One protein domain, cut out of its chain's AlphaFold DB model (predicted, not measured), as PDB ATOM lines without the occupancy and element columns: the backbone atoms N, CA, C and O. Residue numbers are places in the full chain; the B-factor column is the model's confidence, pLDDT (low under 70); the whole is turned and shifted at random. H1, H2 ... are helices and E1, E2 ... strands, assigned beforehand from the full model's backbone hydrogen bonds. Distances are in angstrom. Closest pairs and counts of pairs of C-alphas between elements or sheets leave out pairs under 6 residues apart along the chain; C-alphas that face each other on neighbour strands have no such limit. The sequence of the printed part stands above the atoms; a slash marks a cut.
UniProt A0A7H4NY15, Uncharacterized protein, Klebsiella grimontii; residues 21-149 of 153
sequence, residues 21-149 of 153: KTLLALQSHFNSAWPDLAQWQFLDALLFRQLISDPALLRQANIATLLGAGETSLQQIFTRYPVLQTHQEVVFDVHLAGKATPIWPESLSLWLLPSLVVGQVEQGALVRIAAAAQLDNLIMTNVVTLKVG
ATOM      1  N   LYS A  21     -24.585 -46.915  35.884       93.12
ATOM      2  CA  LYS A  21     -24.389 -47.019  37.340       93.12
ATOM      3  C   LYS A  21     -24.538 -45.677  38.065       93.12
ATOM      4  O   LYS A  21     -25.023 -45.633  39.191       93.12
ATOM      5  N   THR A  22     -24.114 -44.587  37.426       92.62
ATOM      6  CA  THR A  22     -24.189 -43.237  37.984       92.62
ATOM      7  C   THR A  22     -25.628 -42.747  37.973       92.62
ATOM      8  O   THR A  22     -26.075 -42.216  38.982       92.62
ATOM      9  N   LEU A  23     -26.373 -42.984  36.886       93.88
ATOM     10  CA  LEU A  23     -27.801 -42.668  36.823       93.88
ATOM     11  C   LEU A  23     -28.580 -43.365  37.945       93.88
ATOM     12  O   LEU A  23     -29.297 -42.704  38.692       93.88
ATOM     13  N   LEU A  24     -28.391 -44.679  38.101       93.81
ATOM     14  CA  LEU A  24     -29.087 -45.466  39.124       93.81
ATOM     15  C   LEU A  24     -28.759 -44.983  40.544       93.81
ATOM     16  O   LEU A  24     -29.657 -44.849  41.373       93.81
ATOM     17  N   ALA A  25     -27.489 -44.669  40.821       95.06
ATOM     18  CA  ALA A  25     -27.078 -44.130  42.115       95.06
ATOM     19  C   ALA A  25     -27.702 -42.751  42.395       95.06
ATOM     20  O   ALA A  25     -28.210 -42.518  43.493       95.06
ATOM     21  N   LEU A  26     -27.702 -41.851  41.405       94.81
ATOM     22  CA  LEU A  26     -28.309 -40.523  41.522       94.81
ATOM     23  C   LEU A  26     -29.820 -40.617  41.741       94.81
ATOM     24  O   LEU A  26     -30.351 -39.937  42.614       94.81
ATOM     25  N   GLN A  27     -30.501 -41.486  40.995       94.00
ATOM     26  CA  GLN A  27     -31.934 -41.709  41.144       94.00
ATOM     27  C   GLN A  27     -32.279 -42.300  42.512       94.00
ATOM     28  O   GLN A  27     -33.202 -41.823  43.166       94.00
ATOM     29  N   SER A  28     -31.523 -43.301  42.974       93.88
ATOM     30  CA  SER A  28     -31.723 -43.873  44.306       93.88
ATOM     31  C   SER A  28     -31.560 -42.810  45.388       93.88
ATOM     32  O   SER A  28     -32.400 -42.726  46.278       93.88
ATOM     33  N   HIS A  29     -30.514 -41.984  45.306       94.62
ATOM     34  CA  HIS A  29     -30.292 -40.911  46.270       94.62
ATOM     35  C   HIS A  29     -31.424 -39.878  46.243       94.62
ATOM     36  O   HIS A  29     -31.956 -39.528  47.295       94.62
ATOM     37  N   PHE A  30     -31.826 -39.440  45.049       93.69
ATOM     38  CA  PHE A  30     -32.892 -38.459  44.871       93.69
ATOM     39  C   PHE A  30     -34.228 -38.957  45.434       93.69
ATOM     40  O   PHE A  30     -34.856 -38.260  46.223       93.69
ATOM     41  N   ASN A  31     -34.624 -40.189  45.104       91.75
ATOM     42  CA  ASN A  31     -35.882 -40.772  45.570       91.75
ATOM     43  C   ASN A  31     -35.890 -41.014  47.087       91.75
ATOM     44  O   ASN A  31     -36.940 -40.905  47.717       91.75
ATOM     45  N   SER A  32     -34.738 -41.339  47.686       93.19
ATOM     46  CA  SER A  32     -34.618 -41.479  49.142       93.19
ATOM     47  C   SER A  32     -34.703 -40.138  49.871       93.19
ATOM     48  O   SER A  32     -35.333 -40.062  50.922       93.19
ATOM     49  N   ALA A  33     -34.055 -39.097  49.346       94.81
ATOM     50  CA  ALA A  33     -34.029 -37.779  49.974       94.81
ATOM     51  C   ALA A  33     -35.334 -36.994  49.753       94.81
ATOM     52  O   ALA A  33     -35.749 -36.238  50.630       94.81
ATOM     53  N   TRP A  34     -35.987 -37.194  48.604       93.62
ATOM     54  CA  TRP A  34     -37.164 -36.437  48.187       93.62
ATOM     55  C   TRP A  34     -38.226 -37.329  47.507       93.62
ATOM     56  O   TRP A  34     -38.448 -37.233  46.298       93.62
ATOM     57  N   PRO A  35     -38.918 -38.192  48.272       90.69
ATOM     58  CA  PRO A  35     -39.810 -39.228  47.731       90.69
ATOM     59  C   PRO A  35     -41.075 -38.706  47.029       90.69
ATOM     60  O   PRO A  35     -41.725 -39.458  46.296       90.69
ATOM     61  N   ASP A  36     -41.429 -37.440  47.255       92.94
ATOM     62  CA  ASP A  36     -42.657 -36.818  46.751       92.94
ATOM     63  C   ASP A  36     -42.423 -35.895  45.545       92.94
ATOM     64  O   ASP A  36     -43.375 -35.313  45.023       92.94
ATOM     65  N   LEU A  37     -41.174 -35.749  45.085       93.94
ATOM     66  CA  LEU A  37     -40.879 -34.917  43.921       93.94
ATOM     67  C   LEU A  37     -41.303 -35.593  42.614       93.94
ATOM     68  O   LEU A  37     -41.279 -36.818  42.446       93.94
ATOM     69  N   ALA A  38     -41.697 -34.748  41.672       95.50
ATOM     70  CA  ALA A  38     -42.127 -35.151  40.351       95.50
ATOM     71  C   ALA A  38     -40.944 -35.573  39.466       95.50
ATOM     72  O   ALA A  38     -39.794 -35.181  39.686       95.50
ATOM     73  N   GLN A  39     -41.241 -36.335  38.412       95.25
ATOM     74  CA  GLN A  39     -40.241 -36.857  37.479       95.25
ATOM     75  C   GLN A  39     -39.385 -35.748  36.847       95.25
ATOM     76  O   GLN A  39     -38.167 -35.908  36.726       95.25
ATOM     77  N   TRP A  40     -40.000 -34.615  36.485       96.19
ATOM     78  CA  TRP A  40     -39.287 -33.471  35.910       96.19
ATOM     79  C   TRP A  40     -38.254 -32.875  36.870       96.19
ATOM     80  O   TRP A  40     -37.231 -32.386  36.415       96.19
ATOM     81  N   GLN A  41     -38.465 -32.939  38.187       96.44
ATOM     82  CA  GLN A  41     -37.548 -32.340  39.166       96.44
ATOM     83  C   GLN A  41     -36.246 -33.130  39.262       96.44
ATOM     84  O   GLN A  41     -35.169 -32.549  39.394       96.44
ATOM     85  N   PHE A  42     -36.327 -34.458  39.132       95.69
ATOM     86  CA  PHE A  42     -35.139 -35.294  39.006       95.69
ATOM     87  C   PHE A  42     -34.368 -34.975  37.721       95.69
ATOM     88  O   PHE A  42     -33.148 -34.815  37.753       95.69
ATOM     89  N   LEU A  43     -35.078 -34.857  36.594       96.25
ATOM     90  CA  LEU A  43     -34.464 -34.515  35.311       96.25
ATOM     91  C   LEU A  43     -33.846 -33.108  35.336       96.25
ATOM     92  O   LEU A  43     -32.752 -32.934  34.808       96.25
ATOM     93  N   ASP A  44     -34.475 -32.137  36.006       95.94
ATOM     94  CA  ASP A  44     -33.935 -30.787  36.198       95.94
ATOM     95  C   ASP A  44     -32.591 -30.826  36.930       95.94
ATOM     96  O   ASP A  44     -31.588 -30.301  36.444       95.94
ATOM     97  N   ALA A  45     -32.548 -31.527  38.066       94.38
ATOM     98  CA  ALA A  45     -31.332 -31.698  38.850       94.38
ATOM     99  C   ALA A  45     -30.234 -32.417  38.051       94.38
ATOM    100  O   ALA A  45     -29.056 -32.054  38.125       94.38
ATOM    101  N   LEU A  46     -30.615 -33.422  37.258       94.12
ATOM    102  CA  LEU A  46     -29.688 -34.164  36.414       94.12
ATOM    103  C   LEU A  46     -29.112 -33.295  35.288       94.12
ATOM    104  O   LEU A  46     -27.899 -33.316  35.068       94.12
ATOM    105  N   LEU A  47     -29.953 -32.505  34.615       94.19
ATOM    106  CA  LEU A  47     -29.524 -31.561  33.586       94.19
ATOM    107  C   LEU A  47     -28.620 -30.484  34.168       94.19
ATOM    108  O   LEU A  47     -27.560 -30.225  33.607       94.19
ATOM    109  N   PHE A  48     -28.975 -29.912  35.318       90.88
ATOM    110  CA  PHE A  48     -28.135 -28.924  35.985       90.88
ATOM    111  C   PHE A  48     -26.759 -29.501  36.343       90.88
ATOM    112  O   PHE A  48     -25.734 -28.890  36.037       90.88
ATOM    113  N   ARG A  49     -26.712 -30.718  36.908       90.69
ATOM    114  CA  ARG A  49     -25.453 -31.438  37.162       90.69
ATOM    115  C   ARG A  49     -24.638 -31.602  35.881       90.69
ATOM    116  O   ARG A  49     -23.419 -31.415  35.912       90.69
ATOM    117  N   GLN A  50     -25.284 -31.978  34.779       87.19
ATOM    118  CA  GLN A  50     -24.597 -32.156  33.507       87.19
ATOM    119  C   GLN A  50     -24.051 -30.825  32.986       87.19
ATOM    120  O   GLN A  50     -22.879 -30.761  32.644       87.19
ATOM    121  N   LEU A  51     -24.833 -29.746  33.033       87.06
ATOM    122  CA  LEU A  51     -24.405 -28.411  32.608       87.06
ATOM    123  C   LEU A  51     -23.131 -27.940  33.314       87.06
ATOM    124  O   LEU A  51     -22.237 -27.405  32.665       87.06
ATOM    125  N   ILE A  52     -23.026 -28.152  34.627       83.31
ATOM    126  CA  ILE A  52     -21.854 -27.703  35.392       83.31
ATOM    127  C   ILE A  52     -20.641 -28.635  35.266       83.31
ATOM    128  O   ILE A  52     -19.523 -28.201  35.536       83.31
ATOM    129  N   SER A  53     -20.848 -29.900  34.882       82.81
ATOM    130  CA  SER A  53     -19.792 -30.925  34.866       82.81
ATOM    131  C   SER A  53     -19.301 -31.280  33.465       82.81
ATOM    132  O   SER A  53     -18.231 -31.871  33.342       82.81
ATOM    133  N   ASP A  54     -20.080 -30.993  32.420       85.62
ATOM    134  CA  ASP A  54     -19.785 -31.437  31.060       85.62
ATOM    135  C   ASP A  54     -18.719 -30.538  30.412       85.62
ATOM    136  O   ASP A  54     -18.987 -29.375  30.084       85.62
ATOM    137  N   PRO A  55     -17.504 -31.056  30.156       85.62
ATOM    138  CA  PRO A  55     -16.443 -30.261  29.555       85.62
ATOM    139  C   PRO A  55     -16.765 -29.864  28.106       85.62
ATOM    140  O   PRO A  55     -16.094 -28.994  27.556       85.62
ATOM    141  N   ALA A  56     -17.781 -30.461  27.465       88.75
ATOM    142  CA  ALA A  56     -18.253 -30.029  26.153       88.75
ATOM    143  C   ALA A  56     -18.782 -28.593  26.163       88.75
ATOM    144  O   ALA A  56     -18.622 -27.900  25.161       88.75
ATOM    145  N   LEU A  57     -19.337 -28.122  27.285       90.12
ATOM    146  CA  LEU A  57     -19.787 -26.737  27.426       90.12
ATOM    147  C   LEU A  57     -18.626 -25.760  27.320       90.12
ATOM    148  O   LEU A  57     -18.687 -24.802  26.554       90.12
ATOM    149  N   LEU A  58     -17.539 -26.049  28.026       91.19
ATOM    150  CA  LEU A  58     -16.337 -25.221  28.027       91.19
ATOM    151  C   LEU A  58     -15.600 -25.232  26.684       91.19
ATOM    152  O   LEU A  58     -14.849 -24.310  26.391       91.19
ATOM    153  N   ARG A  59     -15.825 -26.260  25.857       91.44
ATOM    154  CA  ARG A  59     -15.287 -26.344  24.492       91.44
ATOM    155  C   ARG A  59     -16.110 -25.577  23.458       91.44
ATOM    156  O   ARG A  59     -15.637 -25.416  22.335       91.44
ATOM    157  N   GLN A  60     -17.325 -25.128  23.781       92.12
ATOM    158  CA  GLN A  60     -18.103 -24.317  22.844       92.12
ATOM    159  C   GLN A  60     -17.389 -22.985  22.611       92.12
ATOM    160  O   GLN A  60     -17.000 -22.326  23.568       92.12
ATOM    161  N   ALA A  61     -17.202 -22.591  21.348       92.19
ATOM    162  CA  ALA A  61     -16.290 -21.506  20.973       92.19
ATOM    163  C   ALA A  61     -16.543 -20.188  21.729       92.19
ATOM    164  O   ALA A  61     -15.606 -19.545  22.181       92.19
ATOM    165  N   ASN A  62     -17.808 -19.819  21.911       92.50
ATOM    166  CA  ASN A  62     -18.245 -18.619  22.626       92.50
ATOM    167  C   ASN A  62     -18.071 -18.685  24.155       92.50
ATOM    168  O   ASN A  62     -18.024 -17.644  24.801       92.50
ATOM    169  N   ILE A  63     -17.999 -19.883  24.740       92.25
ATOM    170  CA  ILE A  63     -17.708 -20.080  26.169       92.25
ATOM    171  C   ILE A  63     -16.202 -20.216  26.385       92.25
ATOM    172  O   ILE A  63     -15.666 -19.654  27.334       92.25
ATOM    173  N   ALA A  64     -15.506 -20.904  25.478       92.12
ATOM    174  CA  ALA A  64     -14.064 -21.107  25.525       92.12
ATOM    175  C   ALA A  64     -13.293 -19.779  25.559       92.12
ATOM    176  O   ALA A  64     -12.290 -19.673  26.256       92.12
ATOM    177  N   THR A  65     -13.785 -18.745  24.871       90.56
ATOM    178  CA  THR A  65     -13.196 -17.395  24.893       90.56
ATOM    179  C   THR A  65     -13.266 -16.710  26.256       90.56
ATOM    180  O   THR A  65     -12.549 -15.741  26.481       90.56
ATOM    181  N   LEU A  66     -14.133 -17.179  27.160       89.38
ATOM    182  CA  LEU A  66     -14.265 -16.633  28.511       89.38
ATOM    183  C   LEU A  66     -13.221 -17.220  29.471       89.38
ATOM    184  O   LEU A  66     -12.930 -16.618  30.504       89.38
ATOM    185  N   LEU A  67     -12.648 -18.381  29.138       89.12
ATOM    186  CA  LEU A  67     -11.632 -19.035  29.957       89.12
ATOM    187  C   LEU A  67     -10.291 -18.305  29.862       89.12
ATOM    188  O   LEU A  67      -9.822 -17.923  28.790       89.12
ATOM    189  N   GLY A  68      -9.657 -18.133  31.013       86.12
ATOM    190  CA  GLY A  68      -8.274 -17.701  31.148       86.12
ATOM    191  C   GLY A  68      -7.290 -18.839  30.876       86.12
ATOM    192  O   GLY A  68      -7.658 -20.006  30.718       86.12
ATOM    193  N   ALA A  69      -6.001 -18.505  30.837       85.56
ATOM    194  CA  ALA A  69      -4.949 -19.492  30.619       85.56
ATOM    195  C   ALA A  69      -4.948 -20.556  31.735       85.56
ATOM    196  O   ALA A  69      -4.735 -20.242  32.903       85.56
ATOM    197  N   GLY A  70      -5.167 -21.822  31.366       84.69
ATOM    198  CA  GLY A  70      -5.193 -22.954  32.302       84.69
ATOM    199  C   GLY A  70      -6.508 -23.139  33.071       84.69
ATOM    200  O   GLY A  70      -6.589 -24.037  33.908       84.69
ATOM    201  N   GLU A  71      -7.539 -22.337  32.796       89.75
ATOM    202  CA  GLU A  71      -8.863 -22.504  33.401       89.75
ATOM    203  C   GLU A  71      -9.648 -23.642  32.729       89.75
ATOM    204  O   GLU A  71      -9.597 -23.832  31.512       89.75
ATOM    205  N   THR A  72     -10.381 -24.419  33.529       88.69
ATOM    206  CA  THR A  72     -11.058 -25.655  33.099       88.69
ATOM    207  C   THR A  72     -12.449 -25.829  33.714       88.69
ATOM    208  O   THR A  72     -13.020 -26.917  33.651       88.69
ATOM    209  N   SER A  73     -13.024 -24.773  34.303       87.75
ATOM    210  CA  SER A  73     -14.329 -24.826  34.974       87.75
ATOM    211  C   SER A  73     -15.153 -23.547  34.795       87.75
ATOM    212  O   SER A  73     -14.609 -22.449  34.685       87.75
ATOM    213  N   LEU A  74     -16.485 -23.676  34.852       87.12
ATOM    214  CA  LEU A  74     -17.395 -22.521  34.896       87.12
ATOM    215  C   LEU A  74     -17.157 -21.643  36.132       87.12
ATOM    216  O   LEU A  74     -17.295 -20.427  36.061       87.12
ATOM    217  N   GLN A  75     -16.782 -22.246  37.264       87.69
ATOM    218  CA  GLN A  75     -16.499 -21.500  38.489       87.69
ATOM    219  C   GLN A  75     -15.380 -20.474  38.269       87.69
ATOM    220  O   GLN A  75     -15.502 -19.343  38.729       87.69
ATOM    221  N   GLN A  76     -14.324 -20.839  37.537       90.12
ATOM    222  CA  GLN A  76     -13.221 -19.926  37.220       90.12
ATOM    223  C   GLN A  76     -13.681 -18.763  36.331       90.12
ATOM    224  O   GLN A  76     -13.354 -17.611  36.619       90.12
ATOM    225  N   ILE A  77     -14.550 -19.023  35.348       88.50
ATOM    226  CA  ILE A  77     -15.196 -17.957  34.565       88.50
ATOM    227  C   ILE A  77     -15.927 -16.986  35.507       88.50
ATOM    228  O   ILE A  77     -15.726 -15.777  35.425       88.50
ATOM    229  N   PHE A  78     -16.718 -17.489  36.456       87.81
ATOM    230  CA  PHE A  78     -17.497 -16.631  37.358       87.81
ATOM    231  C   PHE A  78     -16.669 -15.895  38.417       87.81
ATOM    232  O   PHE A  78     -17.139 -14.896  38.957       87.81
ATOM    233  N   THR A  79     -15.434 -16.329  38.696       88.81
ATOM    234  CA  THR A  79     -14.508 -15.534  39.523       88.81
ATOM    235  C   THR A  79     -13.992 -14.288  38.807       88.81
ATOM    236  O   THR A  79     -13.652 -13.315  39.472       88.81
ATOM    237  N   ARG A  80     -13.964 -14.296  37.467       89.56
ATOM    238  CA  ARG A  80     -13.528 -13.163  36.635       89.56
ATOM    239  C   ARG A  80     -14.691 -12.315  36.132       89.56
ATOM    240  O   ARG A  80     -14.537 -11.113  35.954       89.56
ATOM    241  N   TYR A  81     -15.842 -12.938  35.893       91.94
ATOM    242  CA  TYR A  81     -17.060 -12.291  35.413       91.94
ATOM    243  C   TYR A  81     -18.166 -12.469  36.460       91.94
ATOM    244  O   TYR A  81     -18.814 -13.521  36.491       91.94
ATOM    245  N   PRO A  82     -18.400 -11.476  37.339       92.12
ATOM    246  CA  PRO A  82     -19.343 -11.625  38.438       92.12
ATOM    247  C   PRO A  82     -20.758 -11.849  37.904       92.12
ATOM    248  O   PRO A  82     -21.251 -11.088  37.070       92.12
ATOM    249  N   VAL A  83     -21.441 -12.882  38.399       93.81
ATOM    250  CA  VAL A  83     -22.842 -13.142  38.047       93.81
ATOM    251  C   VAL A  83     -23.725 -12.134  38.777       93.81
ATOM    252  O   VAL A  83     -23.819 -12.143  40.001       93.81
ATOM    253  N   LEU A  84     -24.378 -11.257  38.019       95.38
ATOM    254  CA  LEU A  84     -25.274 -10.224  38.542       95.38
ATOM    255  C   LEU A  84     -26.714 -10.721  38.659       95.38
ATOM    256  O   LEU A  84     -27.465 -10.263  39.516       95.38
ATOM    257  N   GLN A  85     -27.119 -11.623  37.763       95.75
ATOM    258  CA  GLN A  85     -28.456 -12.201  37.752       95.75
ATOM    259  C   GLN A  85     -28.441 -13.569  37.074       95.75
ATOM    260  O   GLN A  85     -27.762 -13.761  36.064       95.75
ATOM    261  N   THR A  86     -29.270 -14.471  37.590       95.12
ATOM    262  CA  THR A  86     -29.549 -15.778  36.997       95.12
ATOM    263  C   THR A  86     -31.036 -15.870  36.685       95.12
ATOM    264  O   THR A  86     -31.872 -15.577  37.537       95.12
ATOM    265  N   HIS A  87     -31.365 -16.277  35.464       95.69
ATOM    266  CA  HIS A  87     -32.708 -16.667  35.056       95.69
ATOM    267  C   HIS A  87     -32.674 -18.128  34.620       95.69
ATOM    268  O   HIS A  87     -31.894 -18.482  33.738       95.69
ATOM    269  N   GLN A  88     -33.521 -18.961  35.216       94.38
ATOM    270  CA  GLN A  88     -33.687 -20.355  34.819       94.38
ATOM    271  C   GLN A  88     -35.089 -20.543  34.253       94.38
ATOM    272  O   GLN A  88     -36.074 -20.152  34.874       94.38
ATOM    273  N   GLU A  89     -35.164 -21.145  33.075       95.31
ATOM    274  CA  GLU A  89     -36.407 -21.558  32.442       95.31
ATOM    275  C   GLU A  89     -36.383 -23.069  32.253       95.31
ATOM    276  O   GLU A  89     -35.404 -23.637  31.764       95.31
ATOM    277  N   VAL A  90     -37.475 -23.714  32.648       95.25
ATOM    278  CA  VAL A  90     -37.652 -25.153  32.508       95.25
ATOM    279  C   VAL A  90     -38.962 -25.392  31.776       95.25
ATOM    280  O   VAL A  90     -40.024 -24.980  32.241       95.25
ATOM    281  N   VAL A  91     -38.883 -26.054  30.627       95.88
ATOM    282  CA  VAL A  91     -40.043 -26.438  29.816       95.88
ATOM    283  C   VAL A  91     -40.044 -27.950  29.706       95.88
ATOM    284  O   VAL A  91     -39.025 -28.546  29.364       95.88
ATOM    285  N   PHE A  92     -41.166 -28.582  30.023       96.25
ATOM    286  CA  PHE A  92     -41.276 -30.034  30.065       96.25
ATOM    287  C   PHE A  92     -42.672 -30.493  29.658       96.25
ATOM    288  O   PHE A  92     -43.651 -29.760  29.802       96.25
ATOM    289  N   ASP A  93     -42.754 -31.721  29.156       94.44
ATOM    290  CA  ASP A  93     -44.027 -32.384  28.895       94.44
ATOM    291  C   ASP A  93     -44.814 -32.602  30.202       94.44
ATOM    292  O   ASP A  93     -44.261 -33.091  31.188       94.44
ATOM    293  N   VAL A  94     -46.114 -32.283  30.216       94.75
ATOM    294  CA  VAL A  94     -46.978 -32.385  31.407       94.75
ATOM    295  C   VAL A  94     -46.969 -33.774  32.054       94.75
ATOM    296  O   VAL A  94     -47.135 -33.879  33.267       94.75
ATOM    297  N   HIS A  95     -46.714 -34.843  31.296       94.81
ATOM    298  CA  HIS A  95     -46.626 -36.197  31.846       94.81
ATOM    299  C   HIS A  95     -45.439 -36.368  32.814       94.81
ATOM    300  O   HIS A  95     -45.488 -37.221  33.699       94.81
ATOM    301  N   LEU A  96     -44.415 -35.511  32.729       95.69
ATOM    302  CA  LEU A  96     -43.300 -35.473  33.680       95.69
ATOM    303  C   LEU A  96     -43.675 -34.808  35.020       95.69
ATOM    304  O   LEU A  96     -42.893 -34.879  35.967       95.69
ATOM    305  N   ALA A  97     -44.859 -34.187  35.135       95.38
ATOM    306  CA  ALA A  97     -45.389 -33.622  36.383       95.38
ATOM    307  C   ALA A  97     -45.853 -34.683  37.397       95.38
ATOM    308  O   ALA A  97     -46.081 -34.356  38.560       95.38
ATOM    309  N   GLY A  98     -46.001 -35.940  36.966       91.06
ATOM    310  CA  GLY A  98     -46.344 -37.058  37.841       91.06
ATOM    311  C   GLY A  98     -45.208 -37.456  38.786       91.06
ATOM    312  O   GLY A  98     -44.068 -37.005  38.653       91.06
ATOM    313  N   LYS A  99     -45.524 -38.337  39.743       86.50
ATOM    314  CA  LYS A  99     -44.549 -38.894  40.694       86.50
ATOM    315  C   LYS A  99     -43.364 -39.522  39.955       86.50
ATOM    316  O   LYS A  99     -43.570 -40.223  38.967       86.50
ATOM    317  N   ALA A 100     -42.150 -39.302  40.458       85.75
ATOM    318  CA  ALA A 100     -40.953 -39.907  39.888       85.75
ATOM    319  C   ALA A 100     -41.058 -41.442  39.847       85.75
ATOM    320  O   ALA A 100     -41.362 -42.101  40.847       85.75
ATOM    321  N   THR A 101     -40.787 -42.005  38.675       86.25
ATOM    322  CA  THR A 101     -40.703 -43.443  38.416       86.25
ATOM    323  C   THR A 101     -39.254 -43.845  38.143       86.25
ATOM    324  O   THR A 101     -38.436 -42.996  37.777       86.25
ATOM    325  N   PRO A 102     -38.896 -45.129  38.314       88.81
ATOM    326  CA  PRO A 102     -37.579 -45.606  37.915       88.81
ATOM    327  C   PRO A 102     -37.279 -45.277  36.447       88.81
ATOM    328  O   PRO A 102     -38.131 -45.483  35.585       88.81
ATOM    329  N   ILE A 103     -36.074 -44.770  36.172       91.81
ATOM    330  CA  ILE A 103     -35.610 -44.459  34.813       91.81
ATOM    331  C   ILE A 103     -34.569 -45.495  34.431       91.81
ATOM    332  O   ILE A 103     -33.553 -45.651  35.112       91.81
ATOM    333  N   TRP A 104     -34.808 -46.155  33.306       91.25
ATOM    334  CA  TRP A 104     -33.849 -47.069  32.710       91.25
ATOM    335  C   TRP A 104     -32.811 -46.285  31.891       91.25
ATOM    336  O   TRP A 104     -33.190 -45.352  31.177       91.25
ATOM    337  N   PRO A 105     -31.509 -46.610  31.987       88.38
ATOM    338  CA  PRO A 105     -30.450 -45.900  31.265       88.38
ATOM    339  C   PRO A 105     -30.682 -45.775  29.754       88.38
ATOM    340  O   PRO A 105     -30.392 -44.735  29.178       88.38
ATOM    341  N   GLU A 106     -31.227 -46.809  29.124       88.50
ATOM    342  CA  GLU A 106     -31.544 -46.864  27.696       88.50
ATOM    343  C   GLU A 106     -32.693 -45.936  27.276       88.50
ATOM    344  O   GLU A 106     -32.763 -45.540  26.114       88.50
ATOM    345  N   SER A 107     -33.565 -45.566  28.214       91.75
ATOM    346  CA  SER A 107     -34.695 -44.663  27.985       91.75
ATOM    347  C   SER A 107     -34.306 -43.192  28.099       91.75
ATOM    348  O   SER A 107     -35.100 -42.330  27.730       91.75
ATOM    349  N   LEU A 108     -33.117 -42.880  28.627       94.56
ATOM    350  CA  LEU A 108     -32.695 -41.512  28.898       94.56
ATOM    351  C   LEU A 108     -31.574 -41.077  27.961       94.56
ATOM    352  O   LEU A 108     -30.497 -41.664  27.918       94.56
ATOM    353  N   SER A 109     -31.793 -39.957  27.289       92.94
ATOM    354  CA  SER A 109     -30.745 -39.221  26.592       92.94
ATOM    355  C   SER A 109     -30.677 -37.796  27.123       92.94
ATOM    356  O   SER A 109     -31.702 -37.158  27.364       92.94
ATOM    357  N   LEU A 110     -29.459 -37.304  27.343       93.38
ATOM    358  CA  LEU A 110     -29.190 -35.933  27.770       93.38
ATOM    359  C   LEU A 110     -28.445 -35.222  26.650       93.38
ATOM    360  O   LEU A 110     -27.559 -35.816  26.053       93.38
ATOM    361  N   TRP A 111     -28.734 -33.954  26.395       92.12
ATOM    362  CA  TRP A 111     -28.008 -33.155  25.413       92.12
ATOM    363  C   TRP A 111     -27.582 -31.839  26.002       92.12
ATOM    364  O   TRP A 111     -28.383 -31.122  26.598       92.12
ATOM    365  N   LEU A 112     -26.346 -31.474  25.703       90.94
ATOM    366  CA  LEU A 112     -25.923 -30.095  25.758       90.94
ATOM    367  C   LEU A 112     -26.319 -29.393  24.454       90.94
ATOM    368  O   LEU A 112     -26.026 -29.871  23.355       90.94
ATOM    369  N   LEU A 113     -26.986 -28.251  24.568       91.44
ATOM    370  CA  LEU A 113     -27.399 -27.441  23.426       91.44
ATOM    371  C   LEU A 113     -26.384 -26.306  23.185       91.44
ATOM    372  O   LEU A 113     -25.586 -25.980  24.074       91.44
ATOM    373  N   PRO A 114     -26.370 -25.703  21.982       91.44
ATOM    374  CA  PRO A 114     -25.554 -24.532  21.704       91.44
ATOM    375  C   PRO A 114     -25.838 -23.408  22.701       91.44
ATOM    376  O   PRO A 114     -26.978 -22.990  22.913       91.44
ATOM    377  N   SER A 115     -24.776 -22.918  23.316       93.31
ATOM    378  CA  SER A 115     -24.807 -21.734  24.156       93.31
ATOM    379  C   SER A 115     -24.799 -20.475  23.294       93.31
ATOM    380  O   SER A 115     -24.453 -20.495  22.111       93.31
ATOM    381  N   LEU A 116     -25.163 -19.355  23.904       94.31
ATOM    382  CA  LEU A 116     -25.138 -18.041  23.280       94.31
ATOM    383  C   LEU A 116     -24.484 -17.052  24.239       94.31
ATOM    384  O   LEU A 116     -24.829 -17.013  25.416       94.31
ATOM    385  N   VAL A 117     -23.564 -16.238  23.726       94.25
ATOM    386  CA  VAL A 117     -23.009 -15.092  24.455       94.25
ATOM    387  C   VAL A 117     -23.368 -13.836  23.674       94.25
ATOM    388  O   VAL A 117     -23.099 -13.757  22.478       94.25
ATOM    389  N   VAL A 118     -24.016 -12.876  24.333       93.94
ATOM    390  CA  VAL A 118     -24.448 -11.607  23.735       93.94
ATOM    391  C   VAL A 118     -23.810 -10.448  24.491       93.94
ATOM    392  O   VAL A 118     -24.019 -10.306  25.696       93.94
ATOM    393  N   GLY A 119     -23.083  -9.597  23.767       90.25
ATOM    394  CA  GLY A 119     -22.367  -8.441  24.316       90.25
ATOM    395  C   GLY A 119     -20.845  -8.598  24.265       90.25
ATOM    396  O   GLY A 119     -20.334  -9.611  23.795       90.25
ATOM    397  N   GLN A 120     -20.136  -7.568  24.733       88.75
ATOM    398  CA  GLN A 120     -18.683  -7.590  24.931       88.75
ATOM    399  C   GLN A 120     -18.421  -8.003  26.375       88.75
ATOM    400  O   GLN A 120     -18.764  -7.258  27.293       88.75
ATOM    401  N   VAL A 121     -17.865  -9.193  26.597       85.19
ATOM    402  CA  VAL A 121     -17.798  -9.784  27.941       85.19
ATOM    403  C   VAL A 121     -16.986  -8.934  28.923       85.19
ATOM    404  O   VAL A 121     -17.300  -8.885  30.108       85.19
ATOM    405  N   GLU A 122     -16.010  -8.173  28.428       87.75
ATOM    406  CA  GLU A 122     -15.197  -7.232  29.201       87.75
ATOM    407  C   GLU A 122     -16.045  -6.115  29.827       87.75
ATOM    408  O   GLU A 122     -15.693  -5.588  30.880       87.75
ATOM    409  N   GLN A 123     -17.178  -5.777  29.204       91.06
ATOM    410  CA  GLN A 123     -18.135  -4.759  29.654       91.06
ATOM    411  C   GLN A 123     -19.369  -5.368  30.342       91.06
ATOM    412  O   GLN A 123     -20.240  -4.637  30.818       91.06
ATOM    413  N   GLY A 124     -19.441  -6.696  30.407       91.69
ATOM    414  CA  GLY A 124     -20.618  -7.455  30.810       91.69
ATOM    415  C   GLY A 124     -21.389  -8.019  29.615       91.69
ATOM    416  O   GLY A 124     -21.454  -7.436  28.533       91.69
ATOM    417  N   ALA A 125     -21.992  -9.186  29.821       94.50
ATOM    418  CA  ALA A 125     -22.651  -9.949  28.768       94.50
ATOM    419  C   ALA A 125     -23.852 -10.743  29.297       94.50
ATOM    420  O   ALA A 125     -24.031 -10.937  30.502       94.50
ATOM    421  N   LEU A 126     -24.671 -11.225  28.366       95.38
ATOM    422  CA  LEU A 126     -25.648 -12.276  28.619       95.38
ATOM    423  C   LEU A 126     -25.087 -13.603  28.122       95.38
ATOM    424  O   LEU A 126     -24.710 -13.716  26.958       95.38
ATOM    425  N   VAL A 127     -25.064 -14.607  28.991       94.38
ATOM    426  CA  VAL A 127     -24.618 -15.966  28.682       94.38
ATOM    427  C   VAL A 127     -25.811 -16.898  28.836       94.38
ATOM    428  O   VAL A 127     -26.310 -17.084  29.940       94.38
ATOM    429  N   ARG A 128     -26.287 -17.482  27.739       94.81
ATOM    430  CA  ARG A 128     -27.343 -18.500  27.737       94.81
ATOM    431  C   ARG A 128     -26.715 -19.867  27.537       94.81
ATOM    432  O   ARG A 128     -26.041 -20.101  26.537       94.81
ATOM    433  N   ILE A 129     -27.000 -20.779  28.450       93.62
ATOM    434  CA  ILE A 129     -26.604 -22.180  28.403       93.62
ATOM    435  C   ILE A 129     -27.889 -22.999  28.429       93.62
ATOM    436  O   ILE A 129     -28.795 -22.700  29.203       93.62
ATOM    437  N   ALA A 130     -27.988 -24.007  27.571       92.75
ATOM    438  CA  ALA A 130     -29.182 -24.830  27.492       92.75
ATOM    439  C   ALA A 130     -28.821 -26.312  27.411       92.75
ATOM    440  O   ALA A 130     -27.803 -26.693  26.832       92.75
ATOM    441  N   ALA A 131     -29.671 -27.141  28.000       94.25
ATOM    442  CA  ALA A 131     -29.601 -28.585  27.913       94.25
ATOM    443  C   ALA A 131     -31.001 -29.175  27.762       94.25
ATOM    444  O   ALA A 131     -32.003 -28.535  28.088       94.25
ATOM    445  N   ALA A 132     -31.064 -30.404  27.268       95.12
ATOM    446  CA  ALA A 132     -32.300 -31.147  27.121       95.12
ATOM    447  C   ALA A 132     -32.166 -32.552  27.698       95.12
ATOM    448  O   ALA A 132     -31.098 -33.157  27.626       95.12
ATOM    449  N   ALA A 133     -33.260 -33.072  28.238       95.75
ATOM    450  CA  ALA A 133     -33.430 -34.478  28.562       95.75
ATOM    451  C   ALA A 133     -34.569 -35.033  27.708       95.75
ATOM    452  O   ALA A 133     -35.593 -34.374  27.528       95.75
ATOM    453  N   GLN A 134     -34.403 -36.252  27.217       95.12
ATOM    454  CA  GLN A 134     -35.463 -37.033  26.600       95.12
ATOM    455  C   GLN A 134     -35.554 -38.320  27.385       95.12
ATOM    456  O   GLN A 134     -34.566 -39.046  27.505       95.12
ATOM    457  N   LEU A 135     -36.740 -38.563  27.914       94.81
ATOM    458  CA  LEU A 135     -37.110 -39.799  28.568       94.81
ATOM    459  C   LEU A 135     -38.150 -40.486  27.688       94.81
ATOM    460  O   LEU A 135     -39.283 -40.016  27.593       94.81
ATOM    461  N   ASP A 136     -37.747 -41.549  27.000       92.69
ATOM    462  CA  ASP A 136     -38.513 -42.189  25.930       92.69
ATOM    463  C   ASP A 136     -38.946 -41.171  24.854       92.69
ATOM    464  O   ASP A 136     -38.126 -40.721  24.057       92.69
ATOM    465  N   ASN A 137     -40.220 -40.766  24.839       92.12
ATOM    466  CA  ASN A 137     -40.767 -39.770  23.908       92.12
ATOM    467  C   ASN A 137     -41.021 -38.402  24.564       92.12
ATOM    468  O   ASN A 137     -41.486 -37.477  23.900       92.12
ATOM    469  N   LEU A 138     -40.758 -38.275  25.865       94.38
ATOM    470  CA  LEU A 138     -40.997 -37.059  26.635       94.38
ATOM    471  C   LEU A 138     -39.748 -36.190  26.597       94.38
ATOM    472  O   LEU A 138     -38.658 -36.670  26.897       94.38
ATOM    473  N   ILE A 139     -39.906 -34.913  26.259       93.75
ATOM    474  CA  ILE A 139     -38.794 -33.965  26.175       93.75
ATOM    475  C   ILE A 139     -38.915 -32.924  27.283       93.75
ATOM    476  O   ILE A 139     -40.000 -32.455  27.632       93.75
ATOM    477  N   MET A 140     -37.759 -32.545  27.808       95.88
ATOM    478  CA  MET A 140     -37.579 -31.452  28.741       95.88
ATOM    479  C   MET A 140     -36.375 -30.619  28.320       95.88
ATOM    480  O   MET A 140     -35.347 -31.162  27.925       95.88
ATOM    481  N   THR A 141     -36.478 -29.303  28.456       95.38
ATOM    482  CA  THR A 141     -35.376 -28.365  28.254       95.38
ATOM    483  C   THR A 141     -35.163 -27.530  29.505       95.38
ATOM    484  O   THR A 141     -36.122 -26.999  30.065       95.38
ATOM    485  N   ASN A 142     -33.904 -27.374  29.901       95.25
ATOM    486  CA  ASN A 142     -33.470 -26.444  30.933       95.25
ATOM    487  C   ASN A 142     -32.574 -25.388  30.279       95.25
ATOM    488  O   ASN A 142     -31.603 -25.719  29.593       95.25
ATOM    489  N   VAL A 143     -32.919 -24.121  30.480       95.06
ATOM    490  CA  VAL A 143     -32.171 -22.970  29.989       95.06
ATOM    491  C   VAL A 143     -31.761 -22.112  31.174       95.06
ATOM    492  O   VAL A 143     -32.606 -21.569  31.883       95.06
ATOM    493  N   VAL A 144     -30.458 -21.912  31.334       94.31
ATOM    494  CA  VAL A 144     -29.884 -20.975  32.298       94.31
ATOM    495  C   VAL A 144     -29.343 -19.775  31.536       94.31
ATOM    496  O   VAL A 144     -28.457 -19.901  30.695       94.31
ATOM    497  N   THR A 145     -29.874 -18.596  31.832       95.44
ATOM    498  CA  THR A 145     -29.360 -17.320  31.333       95.44
ATOM    499  C   THR A 145     -28.721 -16.556  32.476       95.44
ATOM    500  O   THR A 145     -29.358 -16.272  33.489       95.44
ATOM    501  N   LEU A 146     -27.456 -16.205  32.302       95.00
ATOM    502  CA  LEU A 146     -26.662 -15.448  33.249       95.00
ATOM    503  C   LEU A 146     -26.438 -14.051  32.694       95.00
ATOM    504  O   LEU A 146     -25.983 -13.888  31.563       95.00
ATOM    505  N   LYS A 147     -26.717 -13.040  33.508       96.00
ATOM    506  CA  LYS A 147     -26.195 -11.697  33.291       96.00
ATOM    507  C   LYS A 147     -24.897 -11.584  34.064       96.00
ATOM    508  O   LYS A 147     -24.916 -11.621  35.294       96.00
ATOM    509  N   VAL A 148     -23.794 -11.439  33.348       94.00
ATOM    510  CA  VAL A 148     -22.474 -11.255  33.950       94.00
ATOM    511  C   VAL A 148     -22.051  -9.795  33.858       94.00
ATOM    512  O   VAL A 148     -22.372  -9.098  32.894       94.00
ATOM    513  N   GLY A 149     -21.384  -9.322  34.904       91.81
ATOM    514  CA  GLY A 149     -20.796  -7.994  34.970       91.81
ATOM    515  C   GLY A 149     -19.471  -7.904  34.210       91.81
ATOM    516  O   GLY A 149     -19.002  -8.905  33.664       91.81
TER     517      GLY A 149
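Overview. This is residues 21 to 149 of the 153 residues of an uncharacterized protein of Klebsiella grimontii (UniProt A0A7H4NY15). What does the model look like? A long, twisted sheet, with E1, E5 and E4 side by side and the short E2 and E3 along two parts of E4, makes a wall; H2 packs slantwise over one of its faces. H1 sits beyond H2 near one end of the wall, H6 lies at that end too, and H3, H4 and H5 gather towards the other end. What is the make-up? Along the chain, the 129 printed residues have five named helices, H1 to H5, then the strand E1, the helix H6 and four more named strands, E2 to E5; the class is mixed, helices and strands, and the neighbour pairs of the branched sheet, E1 and E5, E2 and E4, E3 and E4, and E4 and E5, are antiparallel. How large is it? It is compact, with a radius of gyration of the C-alphas of 16.1 A, and elongated, spanning 45 by 28 by 25 A.

Along the chain. Where are the helices? H1 is residues 21 to 33, 18.4 A long, from C-alpha 21 at (-24.389, -47.019, 37.340); H2 is 39 to 53, 21.5 A. H3 is 55 to 58, H4 61 to 64, H5 74 to 80 and H6 94 to 97. Where are the strands? E1 is 83 to 92, 26.2 A; E2 is 108 to 112 and E3 116 to 118. E4 is 125 to 135, 33.2 A, and E5 is 138 to 148, 32.6 A, ending at C-alpha 148 at (-22.474, -11.255, 33.950).

Arrangement. How do H1 and H2 stand? They are close but not clearly touching, the C-alphas of Phe 30 and Phe 42 being closest at 7.0 A, at a steep tilt of 54 degrees, opposite ways. H2 is on the sheet at a height of 8.2 A, over E4 and E5, slantwise at 50 degrees to E4 on the local plane; its closest C-alpha pair with E4 is Leu 47 and Ala 131, 6.4 A. What of the other helices? H3, only just on the sheet with 5 pairs of C-alphas within 10 A, H4 and H6 only graze it; H5 is only just not on it, with 4 such pairs. Residues 39 to 40 of H2 touch H6, the closest C-alphas being Trp 40 and Leu 96, 5.0 A. How are the strands joined? E3, E4 and E5 form a meander, each strand the antiparallel neighbour of the one before, with N 118 to O 126 at 2.8 A and N 131 to O 142 at 2.9 A. E2 and E3 lie on one side of E4, E5 on the other; E2 has N 111 to O 132 at 2.8 A, and E1 pairs with E5 by N 87 to O 145 at 2.8 A. What do the helix backbones show? Every O i to N i+4 pair is within hydrogen-bond range in H1, H2 and H5; H3, H4 and H6 are too short for such a pair.

Size, cuts and confidence. What are the farthest points? The C-alphas of Pro 102 and Gln 123, the two farthest apart, are 46.0 A apart. Is anything cut or uncertain? The printed part has no cut, no link is long, and no printed residue is under 70 in pLDDT.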